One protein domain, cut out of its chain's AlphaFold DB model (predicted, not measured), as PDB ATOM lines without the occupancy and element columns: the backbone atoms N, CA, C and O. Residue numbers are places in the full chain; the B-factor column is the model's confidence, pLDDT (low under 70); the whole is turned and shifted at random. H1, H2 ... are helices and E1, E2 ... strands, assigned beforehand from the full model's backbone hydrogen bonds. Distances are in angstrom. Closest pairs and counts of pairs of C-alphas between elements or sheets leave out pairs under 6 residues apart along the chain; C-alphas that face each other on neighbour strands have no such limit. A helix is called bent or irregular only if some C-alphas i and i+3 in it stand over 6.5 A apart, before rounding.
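AT A GLANCE: This is residues 17 to 102 and 186 to 264 of the 340 residues of the protein "Por_Secre_tail domain-containing protein" of Bacteroidetes bacterium HGW-Bacteroidetes-1 (UniProt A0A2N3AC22). A twisted sheet of four antiparallel strands makes a wall, and helices cover one of its faces: H3 crosses the strands, H4 lies over E2 and E3, and the kinked H1 packs on edge strand E1. Small H2 packs on H1 away from the sheet, and residues 243 to 264, with no named element, fold back from E4 to the helices' side. The printed part has 165 residues, with four named helices, H1 to H4, then four strands, E1 to E4, in a meander, each strand the antiparallel neighbour of the one before; the order across the sheet is E1 E2 E3 E4. The class is mixed, in two layers, with H1, H3 and H4 on one face of the sheet. The whole is compact, with a radius of gyration of the C-alphas of 15.7 A and spans of 42 by 41 by 30 A.

HOW THE PARTS SIT: Start at residue 17 and go on to H1, residues 29 to 49, which has a kink of 68 degrees near residue 36 and is irregular, C-alphas 34 and 37 being 8.0 A apart. With residues 44 to 48 alone it touches H2, residues 53 to 56, the closest C-alphas being those of Met 47 and Leu 55, 6.0 A. H3, residues 62 to 76, touches H1 at a steep tilt of 54 degrees, opposite ways; look at the closest C-alphas, Ala 43 and Trp 64, 5.4 A. With residues 75 to 76 alone H3 touches H4, residues 82 to 90, closest at the C-alphas of Met 76 and Ser 84, 5.7 A. Past the cut come E1, residues 192 to 198, E2, 201 to 210, E3, 219 to 227, and E4, 233 to 242, in three hairpins. Find within hydrogen-bond range N 194 and O 205, 2.8 A, for E1 and E2; N 208 and O 221, 2.8 A, for E2 and E3; N 222 and O 239, 2.8 A, for E3 and E4. H1 is on the sheet, its C-alpha 42 being 6.7 A from C-alpha 195. H3 runs across the strands, at 67 degrees to E1 on the local plane, with a height over the sheet of 10.0 A. H4, on the same face, has a height of 9.4 A. O i to N i+4 pairs are within range in 15 of 17 for H1, 8 of 11 for H3 and 4 of 5 for H4; H2 is too short for one.

IN THESE COORDINATES: Find C-alpha 29 at (6.161, 9.262, -85.581), where H1 begins; it spans 28.2 A to C-alpha 49. H3 spans 20.0 A, E1 19.8 A, E2 29.4 A and E3 26.2 A. E4 spans 27.6 A and ends at C-alpha 242, (34.336, 18.763, -67.404).

THE WHOLE: The two C-alphas farthest apart are those of Phe 244 and Asn 264, 46.2 A. Residues 103 to 185 are not printed; C-alphas 102 and 186 are 11.1 A apart across the cut. Of the links that are printed whole, none is long. Residues 17 to 19 and 260 to 264 have pLDDT under 70.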
ATOM      1  N   ALA A  17      35.935  -6.440 -85.283       50.50
ATOM      2  CA  ALA A  17      35.375  -5.474 -86.200       50.50
ATOM      3  C   ALA A  17      34.185  -4.889 -85.442       50.50
ATOM      4  O   ALA A  17      33.318  -5.654 -85.018       50.50
ATOM      5  N   ASN A  18      34.204  -3.579 -85.185       57.38
ATOM      6  CA  ASN A  18      33.050  -2.863 -84.654       57.38
ATOM      7  C   ASN A  18      31.885  -3.206 -85.580       57.38
ATOM      8  O   ASN A  18      31.853  -2.764 -86.729       57.38
ATOM      9  N   ALA A  19      31.047  -4.139 -85.135       67.88
ATOM     10  CA  ALA A  19      30.059  -4.749 -85.993       67.88
ATOM     11  C   ALA A  19      29.004  -3.683 -86.252       67.88
ATOM     12  O   ALA A  19      28.429  -3.138 -85.309       67.88
ATOM     13  N   GLN A  20      28.793  -3.360 -87.525       85.00
ATOM     14  CA  GLN A  20      27.761  -2.409 -87.907       85.00
ATOM     15  C   GLN A  20      26.425  -2.952 -87.422       85.00
ATOM     16  O   GLN A  20      26.120  -4.128 -87.636       85.00
ATOM     17  N   THR A  21      25.637  -2.116 -86.754       90.50
ATOM     18  CA  THR A  21      24.309  -2.520 -86.306       90.50
ATOM     19  C   THR A  21      23.318  -2.296 -87.444       90.50
ATOM     20  O   THR A  21      23.150  -1.151 -87.874       90.50
ATOM     21  N   PRO A  22      22.649  -3.348 -87.955       91.69
ATOM     22  CA  PRO A  22      21.594  -3.178 -88.944       91.69
ATOM     23  C   PRO A  22      20.458  -2.328 -88.367       91.69
ATOM     24  O   PRO A  22      20.015  -2.568 -87.245       91.69
ATOM     25  N   SER A  23      19.972  -1.363 -89.144       94.88
ATOM     26  CA  SER A  23      18.868  -0.484 -88.749       94.88
ATOM     27  C   SER A  23      18.056  -0.042 -89.974       94.88
ATOM     28  O   SER A  23      18.222  -0.587 -91.066       94.88
ATOM     29  N   THR A  24      17.133   0.904 -89.799       95.12
ATOM     30  CA  THR A  24      16.285   1.456 -90.863       95.12
ATOM     31  C   THR A  24      16.192   2.971 -90.726       95.12
ATOM     32  O   THR A  24      16.015   3.473 -89.620       95.12
ATOM     33  N   CYS A  25      16.228   3.694 -91.845       96.31
ATOM     34  CA  CYS A  25      15.974   5.138 -91.870       96.31
ATOM     35  C   CYS A  25      14.476   5.494 -91.895       96.31
ATOM     36  O   CYS A  25      14.130   6.642 -92.157       96.31
ATOM     37  N   THR A  26      13.576   4.526 -91.677       96.69
ATOM     38  CA  THR A  26      12.134   4.801 -91.609       96.69
ATOM     39  C   THR A  26      11.881   5.693 -90.407       96.69
ATOM     40  O   THR A  26      12.142   5.265 -89.285       96.69
ATOM     41  N   ILE A  27      11.409   6.914 -90.650       96.62
ATOM     42  CA  ILE A  27      11.174   7.921 -89.615       96.62
ATOM     43  C   ILE A  27       9.920   7.513 -88.825       96.62
ATOM     44  O   ILE A  27       8.831   7.502 -89.405       96.62
ATOM     45  N   PRO A  28      10.054   7.129 -87.544       94.81
ATOM     46  CA  PRO A  28       8.908   6.818 -86.702       94.81
ATOM     47  C   PRO A  28       8.234   8.117 -86.235       94.81
ATOM     48  O   PRO A  28       8.895   9.151 -86.105       94.81
ATOM     49  N   GLN A  29       6.924   8.071 -85.977       93.94
ATOM     50  CA  GLN A  29       6.161   9.262 -85.581       93.94
ATOM     51  C   GLN A  29       6.678   9.838 -84.260       93.94
ATOM     52  O   GLN A  29       6.781  11.047 -84.114       93.94
ATOM     53  N   GLU A  30       7.090   8.969 -83.342       94.75
ATOM     54  CA  GLU A  30       7.638   9.320 -82.035       94.75
ATOM     55  C   GLU A  30       8.904  10.180 -82.155       94.75
ATOM     56  O   GLU A  30       9.113  11.094 -81.358       94.75
ATOM     57  N   LEU A  31       9.734   9.928 -83.177       96.38
ATOM     58  CA  LEU A  31      10.893  10.771 -83.455       96.38
ATOM     59  C   LEU A  31      10.451  12.148 -83.939       96.38
ATOM     60  O   LEU A  31      10.998  13.146 -83.491       96.38
ATOM     61  N   THR A  32       9.486  12.212 -84.856       94.62
ATOM     62  CA  THR A  32       8.970  13.495 -85.341       94.62
ATOM     63  C   THR A  32       8.351  14.291 -84.195       94.62
ATOM     64  O   THR A  32       8.701  15.449 -84.012       94.62
ATOM     65  N   ASP A  33       7.525  13.669 -83.360       94.69
ATOM     66  CA  ASP A  33       6.857  14.347 -82.247       94.69
ATOM     67  C   ASP A  33       7.853  14.920 -81.226       94.69
ATOM     68  O   ASP A  33       7.635  16.011 -80.698       94.69
ATOM     69  N   ALA A  34       8.960  14.216 -80.965       96.31
ATOM     70  CA  ALA A  34       9.953  14.639 -79.980       96.31
ATOM     71  C   ALA A  34      11.072  15.534 -80.554       96.31
ATOM     72  O   ALA A  34      11.556  16.410 -79.844       96.31
ATOM     73  N   TYR A  35      11.482  15.345 -81.815       97.56
ATOM     74  CA  TYR A  35      12.707  15.934 -82.386       97.56
ATOM     75  C   TYR A  35      12.485  16.831 -83.619       97.56
ATOM     76  O   TYR A  35      13.464  17.261 -84.232       97.56
ATOM     77  N   ASP A  36      11.246  17.158 -84.014       97.06
ATOM     78  CA  ASP A  36      10.992  18.014 -85.196       97.06
ATOM     79  C   ASP A  36      11.713  19.373 -85.104       97.06
ATOM     80  O   ASP A  36      12.301  19.851 -86.080       97.06
ATOM     81  N   ARG A  37      11.761  19.968 -83.904       96.75
ATOM     82  CA  ARG A  37      12.515  21.207 -83.658       96.75
ATOM     83  C   ARG A  37      14.013  21.015 -83.889       96.75
ATOM     84  O   ARG A  37      14.606  21.804 -84.620       96.75
ATOM     85  N   ASP A  38      14.606  19.963 -83.326       97.56
ATOM     86  CA  ASP A  38      16.035  19.669 -83.474       97.56
ATOM     87  C   ASP A  38      16.406  19.430 -84.939       97.56
ATOM     88  O   ASP A  38      17.379  19.987 -85.445       97.56
ATOM     89  N   ILE A  39      15.596  18.641 -85.653       98.06
ATOM     90  CA  ILE A  39      15.781  18.347 -87.079       98.06
ATOM     91  C   ILE A  39      15.824  19.647 -87.886       98.06
ATOM     92  O   ILE A  39      16.704  19.829 -88.732       98.06
ATOM     93  N   LYS A  40      14.904  20.572 -87.605       97.75
ATOM     94  CA  LYS A  40      14.817  21.872 -88.275       97.75
ATOM     95  C   LYS A  40      15.971  22.806 -87.900       97.75
ATOM     96  O   LYS A  40      16.571  23.386 -88.808       97.75
ATOM     97  N   SER A  41      16.355  22.893 -86.626       96.75
ATOM     98  CA  SER A  41      17.529  23.664 -86.176       96.75
ATOM     99  C   SER A  41      18.819  23.169 -86.851       96.75
ATOM    100  O   SER A  41      19.607  23.948 -87.399       96.75
ATOM    101  N   LEU A  42      19.015  21.846 -86.905       97.50
ATOM    102  CA  LEU A  42      20.158  21.225 -87.577       97.50
ATOM    103  C   LEU A  42      20.128  21.457 -89.097       97.50
ATOM    104  O   LEU A  42      21.181  21.677 -89.705       97.50
ATOM    105  N   ALA A  43      18.943  21.453 -89.715       97.56
ATOM    106  CA  ALA A  43      18.776  21.775 -91.130       97.56
ATOM    107  C   ALA A  43      19.202  23.220 -91.429       97.56
ATOM    108  O   ALA A  43      19.988  23.432 -92.356       97.56
ATOM    109  N   LEU A  44      18.765  24.198 -90.624       97.19
ATOM    110  CA  LEU A  44      19.181  25.601 -90.752       97.19
ATOM    111  C   LEU A  44      20.699  25.760 -90.626       97.19
ATOM    112  O   LEU A  44      21.343  26.357 -91.491       97.19
ATOM    113  N   LYS A  45      21.288  25.158 -89.588       96.31
ATOM    114  CA  LYS A  45      22.737  25.173 -89.362       96.31
ATOM    115  C   LYS A  45      23.506  24.614 -90.553       96.31
ATOM    116  O   LYS A  45      24.495  25.204 -90.986       96.31
ATOM    117  N   ARG A  46      23.047  23.493 -91.113       95.62
ATOM    118  CA  ARG A  46      23.665  22.879 -92.290       95.62
ATOM    119  C   ARG A  46      23.534  23.765 -93.526       95.62
ATOM    120  O   ARG A  46      24.515  23.908 -94.252       95.62
ATOM    121  N   MET A  47      22.359  24.352 -93.765       96.56
ATOM    122  CA  MET A  47      22.143  25.296 -94.867       96.56
ATOM    123  C   MET A  47      23.087  26.494 -94.764       96.56
ATOM    124  O   MET A  47      23.708  26.861 -95.758       96.56
ATOM    125  N   SER A  48      23.259  27.046 -93.560       95.88
ATOM    126  CA  SER A  48      24.213  28.125 -93.298       95.88
ATOM    127  C   SER A  48      25.662  27.699 -93.547       95.88
ATOM    128  O   SER A  48      26.379  28.384 -94.272       95.88
ATOM    129  N   ALA A  49      26.080  26.531 -93.048       94.69
ATOM    130  CA  ALA A  49      27.452  26.037 -93.207       94.69
ATOM    131  C   ALA A  49      27.887  25.876 -94.677       94.69
ATOM    132  O   ALA A  49      29.076  25.963 -94.983       94.69
ATOM    133  N   VAL A  50      26.936  25.650 -95.589       95.25
ATOM    134  CA  VAL A  50      27.196  25.529 -97.033       95.25
ATOM    135  C   VAL A  50      26.771  26.760 -97.841       95.25
ATOM    136  O   VAL A  50      26.818  26.712 -99.067       95.25
ATOM    137  N   ASN A  51      26.367  27.852 -97.180       96.12
ATOM    138  CA  ASN A  51      25.828  29.066 -97.803       96.12
ATOM    139  C   ASN A  51      24.701  28.773 -98.812       96.12
ATOM    140  O   ASN A  51      24.697  29.284 -99.933       96.12
ATOM    141  N   SER A  52      23.763  27.901 -98.435       96.88
ATOM    142  CA  SER A  52      22.626  27.550 -99.286       96.88
ATOM    143  C   SER A  52      21.714  28.765 -99.511       96.88
ATOM    144  O   SER A  52      21.361  29.430 -98.534       96.88
ATOM    145  N   PRO A  53      21.242  29.025-100.748       97.31
ATOM    146  CA  PRO A  53      20.239  30.065-100.999       97.31
ATOM    147  C   PRO A  53      18.901  29.767-100.305       97.31
ATOM    148  O   PRO A  53      18.126  30.683-100.042       97.31
ATOM    149  N   ASP A  54      18.651  28.502 -99.957       97.69
ATOM    150  CA  ASP A  54      17.450  28.080 -99.233       97.69
ATOM    151  C   ASP A  54      17.377  28.658 -97.811       97.69
ATOM    152  O   ASP A  54      16.307  28.650 -97.207       97.69
ATOM    153  N   LEU A  55      18.480  29.202 -97.277       96.25
ATOM    154  CA  LEU A  55      18.489  29.875 -95.976       96.25
ATOM    155  C   LEU A  55      17.601  31.133 -95.953       96.25
ATOM    156  O   LEU A  55      17.248  31.587 -94.869       96.25
ATOM    157  N   HIS A  56      17.217  31.664 -97.121       96.50
ATOM    158  CA  HIS A  56      16.274  32.781 -97.272       96.50
ATOM    159  C   HIS A  56      14.797  32.347 -97.310       96.50
ATOM    160  O   HIS A  56      13.900  33.176 -97.477       96.50
ATOM    161  N   LEU A  57      14.518  31.044 -97.215       97.88
ATOM    162  CA  LEU A  57      13.157  30.525 -97.177       97.88
ATOM    163  C   LEU A  57      12.658  30.478 -95.729       97.88
ATOM    164  O   LEU A  57      13.305  29.904 -94.855       97.88
ATOM    165  N   ILE A  58      11.465  31.036 -95.499       97.94
ATOM    166  CA  ILE A  58      10.776  30.980 -94.196       97.94
ATOM    167  C   ILE A  58      10.384  29.537 -93.852       97.94
ATOM    168  O   ILE A  58      10.571  29.083 -92.726       97.94
ATOM    169  N   ASN A  59       9.867  28.793 -94.834       98.00
ATOM    170  CA  ASN A  59       9.637  27.362 -94.679       98.00
ATOM    171  C   ASN A  59      10.937  26.618 -94.964       98.00
ATOM    172  O   ASN A  59      11.495  26.732 -96.056       98.00
ATOM    173  N   ILE A  60      11.381  25.820 -94.001       98.06
ATOM    174  CA  ILE A  60      12.595  25.017 -94.124       98.06
ATOM    175  C   ILE A  60      12.322  23.897 -95.134       98.06
ATOM    176  O   ILE A  60      11.382  23.125 -94.923       98.06
ATOM    177  N   PRO A  61      13.088  23.760 -96.230       98.12
ATOM    178  CA  PRO A  61      12.769  22.752 -97.232       98.12
ATOM    179  C   PRO A  61      12.892  21.333 -96.677       98.12
ATOM    180  O   PRO A  61      13.848  21.001 -95.971       98.12
ATOM    181  N   GLN A  62      11.933  20.482 -97.041       97.12
ATOM    182  CA  GLN A  62      11.830  19.118 -96.526       97.12
ATOM    183  C   GLN A  62      13.083  18.281 -96.824       97.12
ATOM    184  O   GLN A  62      13.550  17.552 -95.963       97.12
ATOM    185  N   SER A  63      13.724  18.481 -97.978       96.12
ATOM    186  CA  SER A  63      14.949  17.764 -98.363       96.12
ATOM    187  C   SER A  63      16.125  17.963 -97.393       96.12
ATOM    188  O   SER A  63      16.951  17.058 -97.219       96.12
ATOM    189  N   TRP A  64      16.217  19.133 -96.747       97.06
ATOM    190  CA  TRP A  64      17.223  19.396 -95.716       97.06
ATOM    191  C   TRP A  64      16.899  18.667 -94.413       97.06
ATOM    192  O   TRP A  64      17.816  18.142 -93.779       97.06
ATOM    193  N   GLN A  65      15.612  18.596 -94.069       97.75
ATOM    194  CA  GLN A  65      15.097  17.907 -92.887       97.75
ATOM    195  C   GLN A  65      15.227  16.385 -93.031       97.75
ATOM    196  O   GLN A  65      15.802  15.743 -92.157       97.75
ATOM    197  N   ASP A  66      14.801  15.816 -94.162       96.31
ATOM    198  CA  ASP A  66      14.750  14.370 -94.416       96.31
ATOM    199  C   ASP A  66      16.104  13.701 -94.183       96.31
ATOM    200  O   ASP A  66      16.206  12.704 -93.476       96.31
ATOM    201  N   THR A  67      17.186  14.297 -94.698       94.75
ATOM    202  CA  THR A  67      18.530  13.709 -94.562       94.75
ATOM    203  C   THR A  67      18.950  13.558 -93.088       94.75
ATOM    204  O   THR A  67      19.697  12.630 -92.749       94.75
ATOM    205  N   ILE A  68      18.513  14.495 -92.241       98.00
ATOM    206  CA  ILE A  68      18.799  14.544 -90.804       98.00
ATOM    207  C   ILE A  68      17.846  13.599 -90.064       98.00
ATOM    208  O   ILE A  68      18.292  12.714 -89.334       98.00
ATOM    209  N   ALA A  69      16.544  13.713 -90.326       98.38
ATOM    210  CA  ALA A  69      15.509  12.876 -89.729       98.38
ATOM    211  C   ALA A  69      15.762  11.380 -89.975       98.38
ATOM    212  O   ALA A  69      15.734  10.587 -89.043       98.38
ATOM    213  N   GLU A  70      16.116  10.995 -91.201       98.12
ATOM    214  CA  GLU A  70      16.476   9.618 -91.556       98.12
ATOM    215  C   GLU A  70      17.677   9.082 -90.763       98.12
ATOM    216  O   GLU A  70      17.730   7.898 -90.436       98.12
ATOM    217  N   GLY A  71      18.676   9.925 -90.483       98.25
ATOM    218  CA  GLY A  71      19.848   9.490 -89.727       98.25
ATOM    219  C   GLY A  71      19.555   9.366 -88.234       98.25
ATOM    220  O   GLY A  71      19.961   8.377 -87.631       98.25
ATOM    221  N   LEU A  72      18.792  10.300 -87.660       98.44
ATOM    222  CA  LEU A  72      18.276  10.157 -86.297       98.44
ATOM    223  C   LEU A  72      17.400   8.902 -86.170       98.44
ATOM    224  O   LEU A  72      17.595   8.115 -85.245       98.44
ATOM    225  N   ALA A  73      16.525   8.648 -87.146       98.19
ATOM    226  CA  ALA A  73      15.692   7.450 -87.210       98.19
ATOM    227  C   ALA A  73      16.527   6.170 -87.283       98.19
ATOM    228  O   ALA A  73      16.244   5.213 -86.570       98.19
ATOM    229  N   ALA A  74      17.598   6.151 -88.084       98.19
ATOM    230  CA  ALA A  74      18.512   5.016 -88.123       98.19
ATOM    231  C   ALA A  74      19.140   4.735 -86.752       98.19
ATOM    232  O   ALA A  74      19.220   3.575 -86.350       98.19
ATOM    233  N   ILE A  75      19.545   5.765 -86.005       97.94
ATOM    234  CA  ILE A  75      20.108   5.585 -84.659       97.94
ATOM    235  C   ILE A  75      19.024   5.084 -83.700       97.94
ATOM    236  O   ILE A  75      19.231   4.074 -83.033       97.94
ATOM    237  N   MET A  76      17.850   5.716 -83.680       96.12
ATOM    238  CA  MET A  76      16.724   5.335 -82.820       96.12
ATOM    239  C   MET A  76      16.250   3.890 -83.067       96.12
ATOM    240  O   MET A  76      16.031   3.126 -82.129       96.12
ATOM    241  N   ASN A  77      16.163   3.475 -84.333       95.38
ATOM    242  CA  ASN A  77      15.730   2.134 -84.738       95.38
ATOM    243  C   ASN A  77      16.798   1.046 -84.508       95.38
ATOM    244  O   ASN A  77      16.513  -0.149 -84.649       95.38
ATOM    245  N   ALA A  78      18.032   1.418 -84.150       94.25
ATOM    246  CA  ALA A  78      19.111   0.479 -83.863       94.25
ATOM    247  C   ALA A  78      18.955  -0.117 -82.451       94.25
ATOM    248  O   ALA A  78      19.826   0.039 -81.604       94.25
ATOM    249  N   HIS A  79      17.851  -0.824 -82.189       85.75
ATOM    250  CA  HIS A  79      17.450  -1.287 -80.848       85.75
ATOM    251  C   HIS A  79      18.462  -2.196 -80.128       85.75
ATOM    252  O   HIS A  79      18.346  -2.411 -78.925       85.75
ATOM    253  N   SER A  80      19.436  -2.769 -80.839       88.56
ATOM    254  CA  SER A  80      20.527  -3.527 -80.216       88.56
ATOM    255  C   SER A  80      21.669  -2.648 -79.691       88.56
ATOM    256  O   SER A  80      22.582  -3.187 -79.071       88.56
ATOM    257  N   LEU A  81      21.639  -1.333 -79.938       92.12
ATOM    258  CA  LEU A  81      22.576  -0.353 -79.390       92.12
ATOM    259  C   LEU A  81      21.979   0.285 -78.124       92.12
ATOM    260  O   LEU A  81      21.102   1.147 -78.241       92.12
ATOM    261  N   PRO A  82      22.442  -0.082 -76.915       93.94
ATOM    262  CA  PRO A  82      21.952   0.526 -75.674       93.94
ATOM    263  C   PRO A  82      22.240   2.034 -75.599       93.94
ATOM    264  O   PRO A  82      21.539   2.773 -74.910       93.94
ATOM    265  N   GLU A  83      23.240   2.528 -76.327       96.19
ATOM    266  CA  GLU A  83      23.558   3.953 -76.389       96.19
ATOM    267  C   GLU A  83      22.495   4.760 -77.135       96.19
ATOM    268  O   GLU A  83      22.308   5.934 -76.826       96.19
ATOM    269  N   SER A  84      21.764   4.140 -78.065       95.38
ATOM    270  CA  SER A  84      20.604   4.775 -78.694       95.38
ATOM    271  C   SER A  84      19.499   5.026 -77.664       95.38
ATOM    272  O   SER A  84      19.046   6.158 -77.496       95.38
ATOM    273  N   ASP A  85      19.145   4.001 -76.883       93.88
ATOM    274  CA  ASP A  85      18.191   4.116 -75.771       93.88
ATOM    275  C   ASP A  85      18.642   5.175 -74.752       93.88
ATOM    276  O   ASP A  85      17.856   6.007 -74.301       93.88
ATOM    277  N   THR A  86      19.946   5.222 -74.474       95.56
ATOM    278  CA  THR A  86      20.533   6.218 -73.574       95.56
ATOM    279  C   THR A  86      20.297   7.651 -74.059       95.56
ATOM    280  O   THR A  86      19.896   8.513 -73.276       95.56
ATOM    281  N   VAL A  87      20.525   7.912 -75.346       97.00
ATOM    282  CA  VAL A  87      20.382   9.250 -75.932       97.00
ATOM    283  C   VAL A  87      18.921   9.690 -76.007       97.00
ATOM    284  O   VAL A  87      18.618  10.828 -75.658       97.00
ATOM    285  N   PHE A  88      18.023   8.805 -76.436       96.56
ATOM    286  CA  PHE A  88      16.642   9.168 -76.759       96.56
ATOM    287  C   PHE A  88      15.653   8.960 -75.599       96.56
ATOM    288  O   PHE A  88      14.787   9.800 -75.376       96.56
ATOM    289  N   ASN A  89      15.769   7.862 -74.845       94.12
ATOM    290  CA  ASN A  89      14.819   7.515 -73.783       94.12
ATOM    291  C   ASN A  89      15.295   7.922 -72.390       94.12
ATOM    292  O   ASN A  89      14.476   8.357 -71.584       94.12
ATOM    293  N   ILE A  90      16.587   7.760 -72.092       95.00
ATOM    294  CA  ILE A  90      17.126   7.968 -70.737       95.00
ATOM    295  C   ILE A  90      17.436   9.448 -70.495       95.00
ATOM    296  O   ILE A  90      16.958  10.009 -69.511       95.00
ATOM    297  N   TYR A  91      18.211  10.084 -71.377       96.25
ATOM    298  CA  TYR A  91      18.656  11.476 -71.198       96.25
ATOM    299  C   TYR A  91      17.998  12.487 -72.134       96.25
ATOM    300  O   TYR A  91      18.111  13.681 -71.873       96.25
ATOM    301  N   CYS A  92      17.308  12.026 -73.181       95.69
ATOM    302  CA  CYS A  92      16.515  12.864 -74.086       95.69
ATOM    303  C   CYS A  92      17.325  14.047 -74.619       95.69
ATOM    304  O   CYS A  92      17.010  15.215 -74.401       95.69
ATOM    305  N   VAL A  93      18.462  13.732 -75.234       97.06
ATOM    306  CA  VAL A  93      19.406  14.765 -75.649       97.06
ATOM    307  C   VAL A  93      18.790  15.568 -76.788       97.06
ATOM    308  O   VAL A  93      18.627  15.019 -77.873       97.06
ATOM    309  N   HIS A  94      18.495  16.843 -76.541       96.31
ATOM    310  CA  HIS A  94      18.030  17.817 -77.531       96.31
ATOM    311  C   HIS A  94      19.134  18.825 -77.876       96.31
ATOM    312  O   HIS A  94      20.093  19.013 -77.121       96.31
ATOM    313  N   ASP A  95      19.018  19.473 -79.030       94.06
ATOM    314  CA  ASP A  95      19.887  20.559 -79.463       94.06
ATOM    315  C   ASP A  95      19.303  21.906 -79.047       94.06
ATOM    316  O   ASP A  95      18.543  22.514 -79.791       94.06
ATOM    317  N   LEU A  96      19.703  22.404 -77.878       90.62
ATOM    318  CA  LEU A  96      19.230  23.689 -77.353       90.62
ATOM    319  C   LEU A  96      20.265  24.815 -77.483       90.62
ATOM    320  O   LEU A  96      19.976  25.953 -77.125       90.62
ATOM    321  N   THR A  97      21.464  24.508 -77.993       87.56
ATOM    322  CA  THR A  97      22.622  25.423 -78.001       87.56
ATOM    323  C   THR A  97      23.206  25.693 -79.392       87.56
ATOM    324  O   THR A  97      24.109  26.518 -79.538       87.56
ATOM    325  N   THR A  98      22.724  25.029 -80.451       84.81
ATOM    326  CA  THR A  98      23.083  25.395 -81.834       84.81
ATOM    327  C   THR A  98      22.728  26.861 -82.140       84.81
ATOM    328  O   THR A  98      21.644  27.293 -81.777       84.81
ATOM    329  N   PRO A  99      23.563  27.617 -82.883       83.12
ATOM    330  CA  PRO A  99      23.294  29.030 -83.196       83.12
ATOM    331  C   PRO A  99      22.004  29.317 -83.981       83.12
ATOM    332  O   PRO A  99      21.513  30.436 -83.942       83.12
ATOM    333  N   PHE A 100      21.480  28.330 -84.715       87.00
ATOM    334  CA  PHE A 100      20.246  28.435 -85.500       87.00
ATOM    335  C   PHE A 100      19.108  27.676 -84.815       87.00
ATOM    336  O   PHE A 100      18.609  26.687 -85.351       87.00
ATOM    337  N   GLN A 101      18.746  28.104 -83.608       90.12
ATOM    338  CA  GLN A 101      17.593  27.548 -82.909       90.12
ATOM    339  C   GLN A 101      16.284  28.003 -83.554       90.12
ATOM    340  O   GLN A 101      16.139  29.146 -83.993       90.12
ATOM    341  N   ILE A 102      15.312  27.097 -83.577       92.25
ATOM    342  CA  ILE A 102      13.934  27.422 -83.927       92.25
ATOM    343  C   ILE A 102      13.222  27.913 -82.671       92.25
ATOM    344  O   ILE A 102      13.076  27.160 -81.705       92.25
ATOM    345  N   ILE A 186      15.848  32.058 -75.300       75.94
ATOM    346  CA  ILE A 186      16.246  31.687 -73.937       75.94
ATOM    347  C   ILE A 186      17.761  31.444 -73.907       75.94
ATOM    348  O   ILE A 186      18.283  30.641 -74.682       75.94
ATOM    349  N   ILE A 187      18.458  32.114 -72.988       75.62
ATOM    350  CA  ILE A 187      19.895  31.937 -72.724       75.62
ATOM    351  C   ILE A 187      20.083  30.935 -71.573       75.62
ATOM    352  O   ILE A 187      19.260  30.872 -70.660       75.62
ATOM    353  N   GLY A 188      21.176  30.167 -71.601       74.50
ATOM    354  CA  GLY A 188      21.566  29.270 -70.505       74.50
ATOM    355  C   GLY A 188      20.946  27.871 -70.568       74.50
ATOM    356  O   GLY A 188      20.829  27.194 -69.547       74.50
ATOM    357  N   THR A 189      20.513  27.434 -71.750       83.62
ATOM    358  CA  THR A 189      20.019  26.072 -71.985       83.62
ATOM    359  C   THR A 189      21.171  25.073 -72.131       83.62
ATOM    360  O   THR A 189      22.314  25.431 -72.421       83.62
ATOM    361  N   ALA A 190      20.865  23.790 -71.935       90.44
ATOM    362  CA  ALA A 190      21.833  22.703 -72.003       90.44
ATOM    363  C   ALA A 190      21.427  21.677 -73.062       90.44
ATOM    364  O   ALA A 190      20.244  21.392 -73.232       90.44
ATOM    365  N   GLY A 191      22.405  21.085 -73.738       92.69
ATOM    366  CA  GLY A 191      22.164  20.055 -74.740       92.69
ATOM    367  C   GLY A 191      22.541  20.524 -76.136       92.69
ATOM    368  O   GLY A 191      22.321  21.674 -76.534       92.69
ATOM    369  N   LYS A 192      23.167  19.622 -76.884       95.38
ATOM    370  CA  LYS A 192      23.639  19.903 -78.235       95.38
ATOM    371  C   LYS A 192      23.602  18.642 -79.070       95.38
ATOM    372  O   LYS A 192      24.084  17.595 -78.641       95.38
ATOM    373  N   ILE A 193      23.146  18.778 -80.306       97.81
ATOM    374  CA  ILE A 193      23.338  17.762 -81.337       97.81
ATOM    375  C   ILE A 193      24.225  18.376 -82.416       97.81
ATOM    376  O   ILE A 193      24.054  19.519 -82.843       97.81
ATOM    377  N   VAL A 194      25.243  17.640 -82.840       97.50
ATOM    378  CA  VAL A 194      26.075  18.024 -83.979       97.50
ATOM    379  C   VAL A 194      25.832  17.028 -85.087       97.50
ATOM    380  O   VAL A 194      26.001  15.829 -84.894       97.50
ATOM    381  N   TYR A 195      25.433  17.553 -86.239       97.62
ATOM    382  CA  TYR A 195      25.237  16.795 -87.457       97.62
ATOM    383  C   TYR A 195      26.276  17.199 -88.495       97.62
ATOM    384  O   TYR A 195      26.376  18.378 -88.836       97.62
ATOM    385  N   ASP A 196      26.953  16.204 -89.062       96.50
ATOM    386  CA  ASP A 196      27.847  16.373 -90.202       96.50
ATOM    387  C   ASP A 196      27.563  15.326 -91.281       96.50
ATOM    388  O   ASP A 196      27.209  14.177 -91.003       96.50
ATOM    389  N   LYS A 197      27.757  15.704 -92.548       95.06
ATOM    390  CA  LYS A 197      27.621  14.795 -93.692       95.06
ATOM    391  C   LYS A 197      28.883  14.818 -94.541       95.06
ATOM    392  O   LYS A 197      29.235  15.852 -95.100       95.06
ATOM    393  N   ILE A 198      29.525  13.660 -94.687       95.00
ATOM    394  CA  ILE A 198      30.723  13.480 -95.517       95.00
ATOM    395  C   ILE A 198      30.421  12.400 -96.559       95.00
ATOM    396  O   ILE A 198      30.322  11.211 -96.243       95.00
ATOM    397  N   GLY A 199      30.238  12.818 -97.814       93.69
ATOM    398  CA  GLY A 199      29.702  11.943 -98.860       93.69
ATOM    399  C   GLY A 199      28.298  11.452 -98.488       93.69
ATOM    400  O   GLY A 199      27.427  12.255 -98.158       93.69
ATOM    401  N   ASN A 200      28.092  10.133 -98.495       93.88
ATOM    402  CA  ASN A 200      26.821   9.505 -98.103       93.88
ATOM    403  C   ASN A 200      26.758   9.110 -96.618       93.88
ATOM    404  O   ASN A 200      25.745   8.583 -96.165       93.88
ATOM    405  N   LYS A 201      27.822   9.365 -95.849       96.88
ATOM    406  CA  LYS A 201      27.876   9.050 -94.417       96.88
ATOM    407  C   LYS A 201      27.420  10.250 -93.603       96.88
ATOM    408  O   LYS A 201      27.791  11.387 -93.904       96.88
ATOM    409  N   ARG A 202      26.632   9.979 -92.567       97.94
ATOM    410  CA  ARG A 202      26.086  10.978 -91.644       97.94
ATOM    411  C   ARG A 202      26.655  10.727 -90.256       97.94
ATOM    412  O   ARG A 202      26.704   9.578 -89.828       97.94
ATOM    413  N   TYR A 203      27.080  11.776 -89.577       98.50
ATOM    414  CA  TYR A 203      27.686  11.719 -88.254       98.50
ATOM    415  C   TYR A 203      26.824  12.517 -87.289       98.50
ATOM    416  O   TYR A 203      26.388  13.615 -87.629       98.50
ATOM    417  N   TYR A 204      26.576  11.937 -86.118       98.69
ATOM    418  CA  TYR A 204      25.788  12.542 -85.055       98.69
ATOM    419  C   TYR A 204      26.566  12.458 -83.751       98.69
ATOM    420  O   TYR A 204      26.834  11.359 -83.264       98.69
ATOM    421  N   ASP A 205      26.890  13.614 -83.186       98.56
ATOM    422  CA  ASP A 205      27.406  13.718 -81.827       98.56
ATOM    423  C   ASP A 205      26.305  14.314 -80.937       98.56
ATOM    424  O   ASP A 205      25.877  15.451 -81.143       98.56
ATOM    425  N   PHE A 206      25.860  13.551 -79.944       98.50
ATOM    426  CA  PHE A 206      24.881  13.975 -78.942       98.50
ATOM    427  C   PHE A 206      25.620  14.370 -77.678       98.50
ATOM    428  O   PHE A 206      26.341  13.546 -77.120       98.50
ATOM    429  N   TYR A 207      25.436  15.601 -77.219       97.75
ATOM    430  CA  TYR A 207      26.019  16.112 -75.989       97.75
ATOM    431  C   TYR A 207      24.912  16.311 -74.963       97.75
ATOM    432  O   TYR A 207      24.093  17.219 -75.094       97.75
ATOM    433  N   PHE A 208      24.929  15.497 -73.917       97.12
ATOM    434  CA  PHE A 208      24.171  15.775 -72.710       97.12
ATOM    435  C   PHE A 208      25.034  16.637 -71.795       97.12
ATOM    436  O   PHE A 208      26.047  16.170 -71.274       97.12
ATOM    437  N   GLN A 209      24.674  17.910 -71.676       95.62
ATOM    438  CA  GLN A 209      25.432  18.909 -70.933       95.62
ATOM    439  C   GLN A 209      24.724  19.219 -69.608       95.62
ATOM    440  O   GLN A 209      23.496  19.218 -69.568       95.62
ATOM    441  N   PHE A 210      25.472  19.439 -68.528       95.06
ATOM    442  CA  PHE A 210      24.903  19.618 -67.187       95.06
ATOM    443  C   PHE A 210      25.803  20.470 -66.272       95.06
ATOM    444  O   PHE A 210      26.930  20.801 -66.645       95.06
ATOM    445  N   ASN A 211      25.286  20.790 -65.075       93.56
ATOM    446  CA  ASN A 211      25.799  21.758 -64.086       93.56
ATOM    447  C   ASN A 211      25.611  23.230 -64.510       93.56
ATOM    448  O   ASN A 211      24.535  23.551 -65.016       93.56
ATOM    449  N   ASP A 212      26.553  24.141 -64.230       91.12
ATOM    450  CA  ASP A 212      26.383  25.559 -64.574       91.12
ATOM    451  C   ASP A 212      26.468  25.739 -66.088       91.12
ATOM    452  O   ASP A 212      27.525  25.519 -66.663       91.12
ATOM    453  N   CYS A 213      25.346  26.095 -66.718       90.06
ATOM    454  CA  CYS A 213      25.202  26.258 -68.164       90.06
ATOM    455  C   CYS A 213      24.939  27.707 -68.593       90.06
ATOM    456  O   CYS A 213      24.671  27.932 -69.774       90.06
ATOM    457  N   PHE A 214      25.013  28.688 -67.684       85.31
ATOM    458  CA  PHE A 214      24.689  30.080 -68.017       85.31
ATOM    459  C   PHE A 214      25.643  30.657 -69.077       85.31
ATOM    460  O   PHE A 214      25.183  31.211 -70.074       85.31
ATOM    461  N   ASP A 215      26.948  30.416 -68.917       82.44
ATOM    462  CA  ASP A 215      28.010  30.808 -69.862       82.44
ATOM    463  C   ASP A 215      28.635  29.598 -70.593       82.44
ATOM    464  O   ASP A 215      29.717  29.675 -71.183       82.44
ATOM    465  N   GLY A 216      27.929  28.465 -70.574       85.06
ATOM    466  CA  GLY A 216      28.380  27.179 -71.097       85.06
ATOM    467  C   GLY A 216      28.557  26.142 -69.992       85.06
ATOM    468  O   GLY A 216      29.134  26.425 -68.954       85.06
ATOM    469  N   CYS A 217      28.051  24.935 -70.242       92.94
ATOM    470  CA  CYS A 217      27.976  23.873 -69.242       92.94
ATOM    471  C   CYS A 217      29.343  23.397 -68.726       92.94
ATOM    472  O   CYS A 217      30.211  23.046 -69.532       92.94
ATOM    473  N   ASP A 218      29.487  23.272 -67.402       95.06
ATOM    474  CA  ASP A 218      30.712  22.765 -66.767       95.06
ATOM    475  C   ASP A 218      31.062  21.331 -67.170       95.06
ATOM    476  O   ASP A 218      32.242  20.984 -67.182       95.06
ATOM    477  N   ASN A 219      30.064  20.486 -67.455       97.00
ATOM    478  CA  ASN A 219      30.257  19.077 -67.797       97.00
ATOM    479  C   ASN A 219      29.436  18.663 -69.021       97.00
ATOM    480  O   ASN A 219      28.355  19.195 -69.291       97.00
ATOM    481  N   TYR A 220      29.925  17.652 -69.744       97.25
ATOM    482  CA  TYR A 220      29.120  16.934 -70.725       97.25
ATOM    483  C   TYR A 220      29.503  15.463 -70.874       97.25
ATOM    484  O   TYR A 220      30.666  15.071 -70.754       97.25
ATOM    485  N   ARG A 221      28.506  14.669 -71.270       97.88
ATOM    486  CA  ARG A 221      28.663  13.341 -71.864       97.88
ATOM    487  C   ARG A 221      28.355  13.428 -73.346       97.88
ATOM    488  O   ARG A 221      27.304  13.933 -73.733       97.88
ATOM    489  N   LYS A 222      29.262  12.917 -74.174       98.31
ATOM    490  CA  LYS A 222      29.092  12.852 -75.624       98.31
ATOM    491  C   LYS A 222      28.919  11.415 -76.090       98.31
ATOM    492  O   LYS A 222      29.741  10.581 -75.723       98.31
ATOM    493  N   TRP A 223      27.942  11.147 -76.953       98.56
ATOM    494  CA  TRP A 223      27.813   9.889 -77.702       98.56
ATOM    495  C   TRP A 223      27.939  10.150 -79.192       98.56
ATOM    496  O   TRP A 223      27.335  11.087 -79.710       98.56
ATOM    497  N   GLN A 224      28.717   9.316 -79.872       98.56
ATOM    498  CA  GLN A 224      29.062   9.518 -81.271       98.56
ATOM    499  C   GLN A 224      28.558   8.363 -82.123       98.56
ATOM    500  O   GLN A 224      28.879   7.198 -81.874       98.56
ATOM    501  N   PHE A 225      27.821   8.692 -83.176       98.56
ATOM    502  CA  PHE A 225      27.255   7.729 -84.107       98.56
ATOM    503  C   PHE A 225      27.623   8.087 -85.538       98.56
ATOM    504  O   PHE A 225      27.705   9.256 -85.918       98.56
ATOM    505  N   LYS A 226      27.786   7.057 -86.360       98.38
ATOM    506  CA  LYS A 226      27.886   7.180 -87.810       98.38
ATOM    507  C   LYS A 226      26.809   6.328 -88.453       98.38
ATOM    508  O   LYS A 226      26.766   5.122 -88.239       98.38
ATOM    509  N   VAL A 227      25.989   6.951 -89.283       98.31
ATOM    510  CA  VAL A 227      24.971   6.289 -90.094       98.31
ATOM    511  C   VAL A 227      25.508   6.139 -91.512       98.31
ATOM    512  O   VAL A 227      25.886   7.123 -92.161       98.31
ATOM    513  N   ASN A 228      25.561   4.898 -91.981       97.62
ATOM    514  CA  ASN A 228      25.999   4.555 -93.325       97.62
ATOM    515  C   ASN A 228      24.870   4.768 -94.352       97.62
ATOM    516  O   ASN A 228      23.730   5.099 -94.016       97.62
ATOM    517  N   GLU A 229      25.206   4.604 -95.631       95.88
ATOM    518  CA  GLU A 229      24.266   4.781 -96.745       95.88
ATOM    519  C   GLU A 229      23.116   3.763 -96.712       95.88
ATOM    520  O   GLU A 229      21.990   4.096 -97.059       95.88
ATOM    521  N   ASP A 230      23.378   2.554 -96.218       96.06
ATOM    522  CA  ASP A 230      22.395   1.481 -96.035       96.06
ATOM    523  C   ASP A 230      21.609   1.582 -94.713       96.06
ATOM    524  O   ASP A 230      20.949   0.626 -94.312       96.06
ATOM    525  N   CYS A 231      21.697   2.723 -94.022       97.00
ATOM    526  CA  CYS A 231      21.111   2.973 -92.701       97.00
ATOM    527  C   CYS A 231      21.687   2.130 -91.556       97.00
ATOM    528  O   CYS A 231      21.198   2.248 -90.435       97.00
ATOM    529  N   SER A 232      22.728   1.321 -91.780       97.06
ATOM    530  CA  SER A 232      23.441   0.689 -90.668       97.06
ATOM    531  C   SER A 232      24.122   1.745 -89.799       97.06
ATOM    532  O   SER A 232      24.579   2.787 -90.287       97.06
ATOM    533  N   VAL A 233      24.184   1.478 -88.497       98.00
ATOM    534  CA  VAL A 233      24.708   2.412 -87.501       98.00
ATOM    535  C   VAL A 233      25.961   1.841 -86.862       98.00
ATOM    536  O   VAL A 233      25.963   0.725 -86.343       98.00
ATOM    537  N   ASP A 234      27.013   2.650 -86.866       97.25
ATOM    538  CA  ASP A 234      28.239   2.402 -86.128       97.25
ATOM    539  C   ASP A 234      28.270   3.337 -84.917       97.25
ATOM    540  O   ASP A 234      28.336   4.560 -85.071       97.25
ATOM    541  N   PHE A 235      28.246   2.770 -83.711       97.38
ATOM    542  CA  PHE A 235      28.569   3.522 -82.505       97.38
ATOM    543  C   PHE A 235      30.087   3.722 -82.446       97.38
ATOM    544  O   PHE A 235      30.857   2.761 -82.448       97.38
ATOM    545  N   LEU A 236      30.523   4.980 -82.467       97.56
ATOM    546  CA  LEU A 236      31.941   5.339 -82.527       97.56
ATOM    547  C   LEU A 236      32.570   5.463 -81.136       97.56
ATOM    548  O   LEU A 236      33.792   5.392 -81.015       97.56
ATOM    549  N   GLY A 237      31.746   5.637 -80.103       97.12
ATOM    550  CA  GLY A 237      32.178   5.732 -78.717       97.12
ATOM    551  C   GLY A 237      31.458   6.830 -77.946       97.12
ATOM    552  O   GLY A 237      30.639   7.581 -78.483       97.12
ATOM    553  N   ALA A 238      31.791   6.911 -76.662       97.56
ATOM    554  CA  ALA A 238      31.358   7.983 -75.786       97.56
ATOM    555  C   ALA A 238      32.548   8.587 -75.040       97.56
ATOM    556  O   ALA A 238      33.548   7.909 -74.793       97.56
ATOM    557  N   SER A 239      32.430   9.861 -74.685       97.62
ATOM    558  CA  SER A 239      33.465  10.598 -73.966       97.62
ATOM    559  C   SER A 239      32.852  11.552 -72.956       97.62
ATOM    560  O   SER A 239      31.840  12.188 -73.255       97.62
ATOM    561  N   ASP A 240      33.516  11.695 -71.819       97.44
ATOM    562  CA  ASP A 240      33.169  12.644 -70.768       97.44
ATOM    563  C   ASP A 240      34.153  13.806 -70.758       97.44
ATOM    564  O   ASP A 240      35.333  13.643 -71.090       97.44
ATOM    565  N   TRP A 241      33.678  14.973 -70.347       97.38
ATOM    566  CA  TRP A 241      34.515  16.140 -70.131       97.38
ATOM    567  C   TRP A 241      33.912  17.019 -69.045       97.38
ATOM    568  O   TRP A 241      32.689  17.143 -68.973       97.38
ATOM    569  N   GLY A 242      34.771  17.680 -68.269       96.69
ATOM    570  CA  GLY A 242      34.336  18.763 -67.404       96.69
ATOM    571  C   GLY A 242      35.454  19.720 -67.004       96.69
ATOM    572  O   GLY A 242      36.634  19.354 -66.983       96.69
ATOM    573  N   VAL A 243      35.071  20.968 -66.725       95.00
ATOM    574  CA  VAL A 243      35.980  22.090 -66.427       95.00
ATOM    575  C   VAL A 243      36.732  21.868 -65.115       95.00
ATOM    576  O   VAL A 243      37.941  22.091 -65.042       95.00
ATOM    577  N   PHE A 244      36.030  21.400 -64.083       94.38
ATOM    578  CA  PHE A 244      36.557  21.229 -62.723       94.38
ATOM    579  C   PHE A 244      36.821  19.763 -62.351       94.38
ATOM    580  O   PHE A 244      37.038  19.436 -61.185       94.38
ATOM    581  N   GLY A 245      36.834  18.880 -63.349       95.00
ATOM    582  CA  GLY A 245      36.800  17.432 -63.179       95.00
ATOM    583  C   GLY A 245      35.637  16.831 -63.963       95.00
ATOM    584  O   GLY A 245      34.811  17.564 -64.492       95.00
ATOM    585  N   ILE A 246      35.609  15.503 -64.074       96.44
ATOM    586  CA  ILE A 246      34.487  14.782 -64.683       96.44
ATOM    587  C   ILE A 246      33.534  14.394 -63.560       96.44
ATOM    588  O   ILE A 246      33.852  13.506 -62.763       96.44
ATOM    589  N   ASP A 247      32.382  15.051 -63.515       95.38
ATOM    590  CA  ASP A 247      31.308  14.685 -62.603       95.38
ATOM    591  C   ASP A 247      30.504  13.495 -63.151       95.38
ATOM    592  O   ASP A 247      30.427  13.292 -64.370       95.38
ATOM    593  N   PRO A 248      29.902  12.668 -62.276       95.00
ATOM    594  CA  PRO A 248      29.003  11.618 -62.727       95.00
ATOM    595  C   PRO A 248      27.788  12.221 -63.438       95.00
ATOM    596  O   PRO A 248      27.341  13.321 -63.113       95.00
ATOM    597  N   LEU A 249      27.223  11.461 -64.380       94.31
ATOM    598  CA  LEU A 249      25.948  11.815 -64.994       94.31
ATOM    599  C   LEU A 249      24.870  12.019 -63.910       94.31
ATOM    600  O   LEU A 249      24.812  11.222 -62.968       94.31
ATOM    601  N   PRO A 250      24.021  13.056 -64.035       95.25
ATOM    602  CA  PRO A 250      22.884  13.250 -63.148       95.25
ATOM    603  C   PRO A 250      21.842  12.142 -63.344       95.25
ATOM    604  O   PRO A 250      21.936  11.324 -64.263       95.25
ATOM    605  N   GLU A 251      20.827  12.131 -62.482       94.00
ATOM    606  CA  GLU A 251      19.720  11.180 -62.593       94.00
ATOM    607  C   GLU A 251      19.052  11.244 -63.983       94.00
ATOM    608  O   GLU A 251      18.833  12.341 -64.511       94.00
ATOM    609  N   PRO A 252      18.704  10.087 -64.579       93.75
ATOM    610  CA  PRO A 252      18.006  10.024 -65.855       93.75
ATOM    611  C   PRO A 252      16.706  10.831 -65.914       93.75
ATOM    612  O   PRO A 252      15.897  10.808 -64.985       93.75
ATOM    613  N   VAL A 253      16.458  11.452 -67.068       92.75
ATOM    614  CA  VAL A 253      15.220  12.191 -67.364       92.75
ATOM    615  C   VAL A 253      14.059  11.231 -67.654       92.75
ATOM    616  O   VAL A 253      12.929  11.489 -67.249       92.75
ATOM    617  N   ASN A 254      14.343  10.087 -68.285       92.62
ATOM    618  CA  ASN A 254      13.381   9.026 -68.606       92.62
ATOM    619  C   ASN A 254      12.181   9.505 -69.449       92.62
ATOM    620  O   ASN A 254      11.025   9.319 -69.060       92.62
ATOM    621  N   CYS A 255      12.424  10.087 -70.624       91.50
ATOM    622  CA  CYS A 255      11.339  10.525 -71.512       91.50
ATOM    623  C   CYS A 255      10.566   9.368 -72.139       91.50
ATOM    624  O   CYS A 255       9.398   9.545 -72.468       91.50
ATOM    625  N   ASN A 256      11.185   8.185 -72.266       89.31
ATOM    626  CA  ASN A 256      10.530   6.972 -72.773       89.31
ATOM    627  C   ASN A 256       9.780   7.198 -74.102       89.31
ATOM    628  O   ASN A 256       8.649   6.735 -74.264       89.31
ATOM    629  N   ILE A 257      10.390   7.925 -75.043       90.81
ATOM    630  CA  ILE A 257       9.762   8.286 -76.320       90.81
ATOM    631  C   ILE A 257       9.482   7.056 -77.200       90.81
ATOM    632  O   ILE A 257       8.607   7.106 -78.054       90.81
ATOM    633  N   PHE A 258      10.179   5.935 -76.982       83.56
ATOM    634  CA  PHE A 258       9.841   4.645 -77.586       83.56
ATOM    635  C   PHE A 258      10.046   3.486 -76.615       83.56
ATOM    636  O   PHE A 258      10.870   3.543 -75.703       83.56
ATOM    637  N   THR A 259       9.346   2.374 -76.838       73.38
ATOM    638  CA  THR A 259       9.601   1.152 -76.073       73.38
ATOM    639  C   THR A 259      10.781   0.395 -76.670       73.38
ATOM    640  O   THR A 259      10.767   0.042 -77.845       73.38
ATOM    641  N   SER A 260      11.774   0.056 -75.848       59.69
ATOM    642  CA  SER A 260      12.903  -0.814 -76.226       59.69
ATOM    643  C   SER A 260      12.478  -2.237 -76.632       59.69
ATOM    644  O   SER A 260      13.256  -2.999 -77.211       59.69
ATOM    645  N   LEU A 261      11.216  -2.603 -76.385       55.69
ATOM    646  CA  LEU A 261      10.589  -3.764 -76.995       55.69
ATOM    647  C   LEU A 261      10.299  -3.449 -78.459       55.69
ATOM    648  O   LEU A 261       9.353  -2.730 -78.770       55.69
ATOM    649  N   LYS A 262      11.092  -4.042 -79.356       51.34
ATOM    650  CA  LYS A 262      10.764  -4.125 -80.779       51.34
ATOM    651  C   LYS A 262       9.322  -4.620 -80.881       51.34
ATOM    652  O   LYS A 262       9.054  -5.766 -80.503       51.34
ATOM    653  N   GLU A 263       8.397  -3.777 -81.346       46.19
ATOM    654  CA  GLU A 263       7.068  -4.262 -81.695       46.19
ATOM    655  C   GLU A 263       7.293  -5.425 -82.653       46.19
ATOM    656  O   GLU A 263       7.933  -5.286 -83.700       46.19
ATOM    657  N   ASN A 264       6.859  -6.617 -82.249       43.62
ATOM    658  CA  ASN A 264       6.984  -7.771 -83.108       43.62
ATOM    659  C   ASN A 264       5.946  -7.587 -84.222       43.62
ATOM    660  O   ASN A 264       4.837  -8.102 -84.143       43.62
TER     661      ASN A 264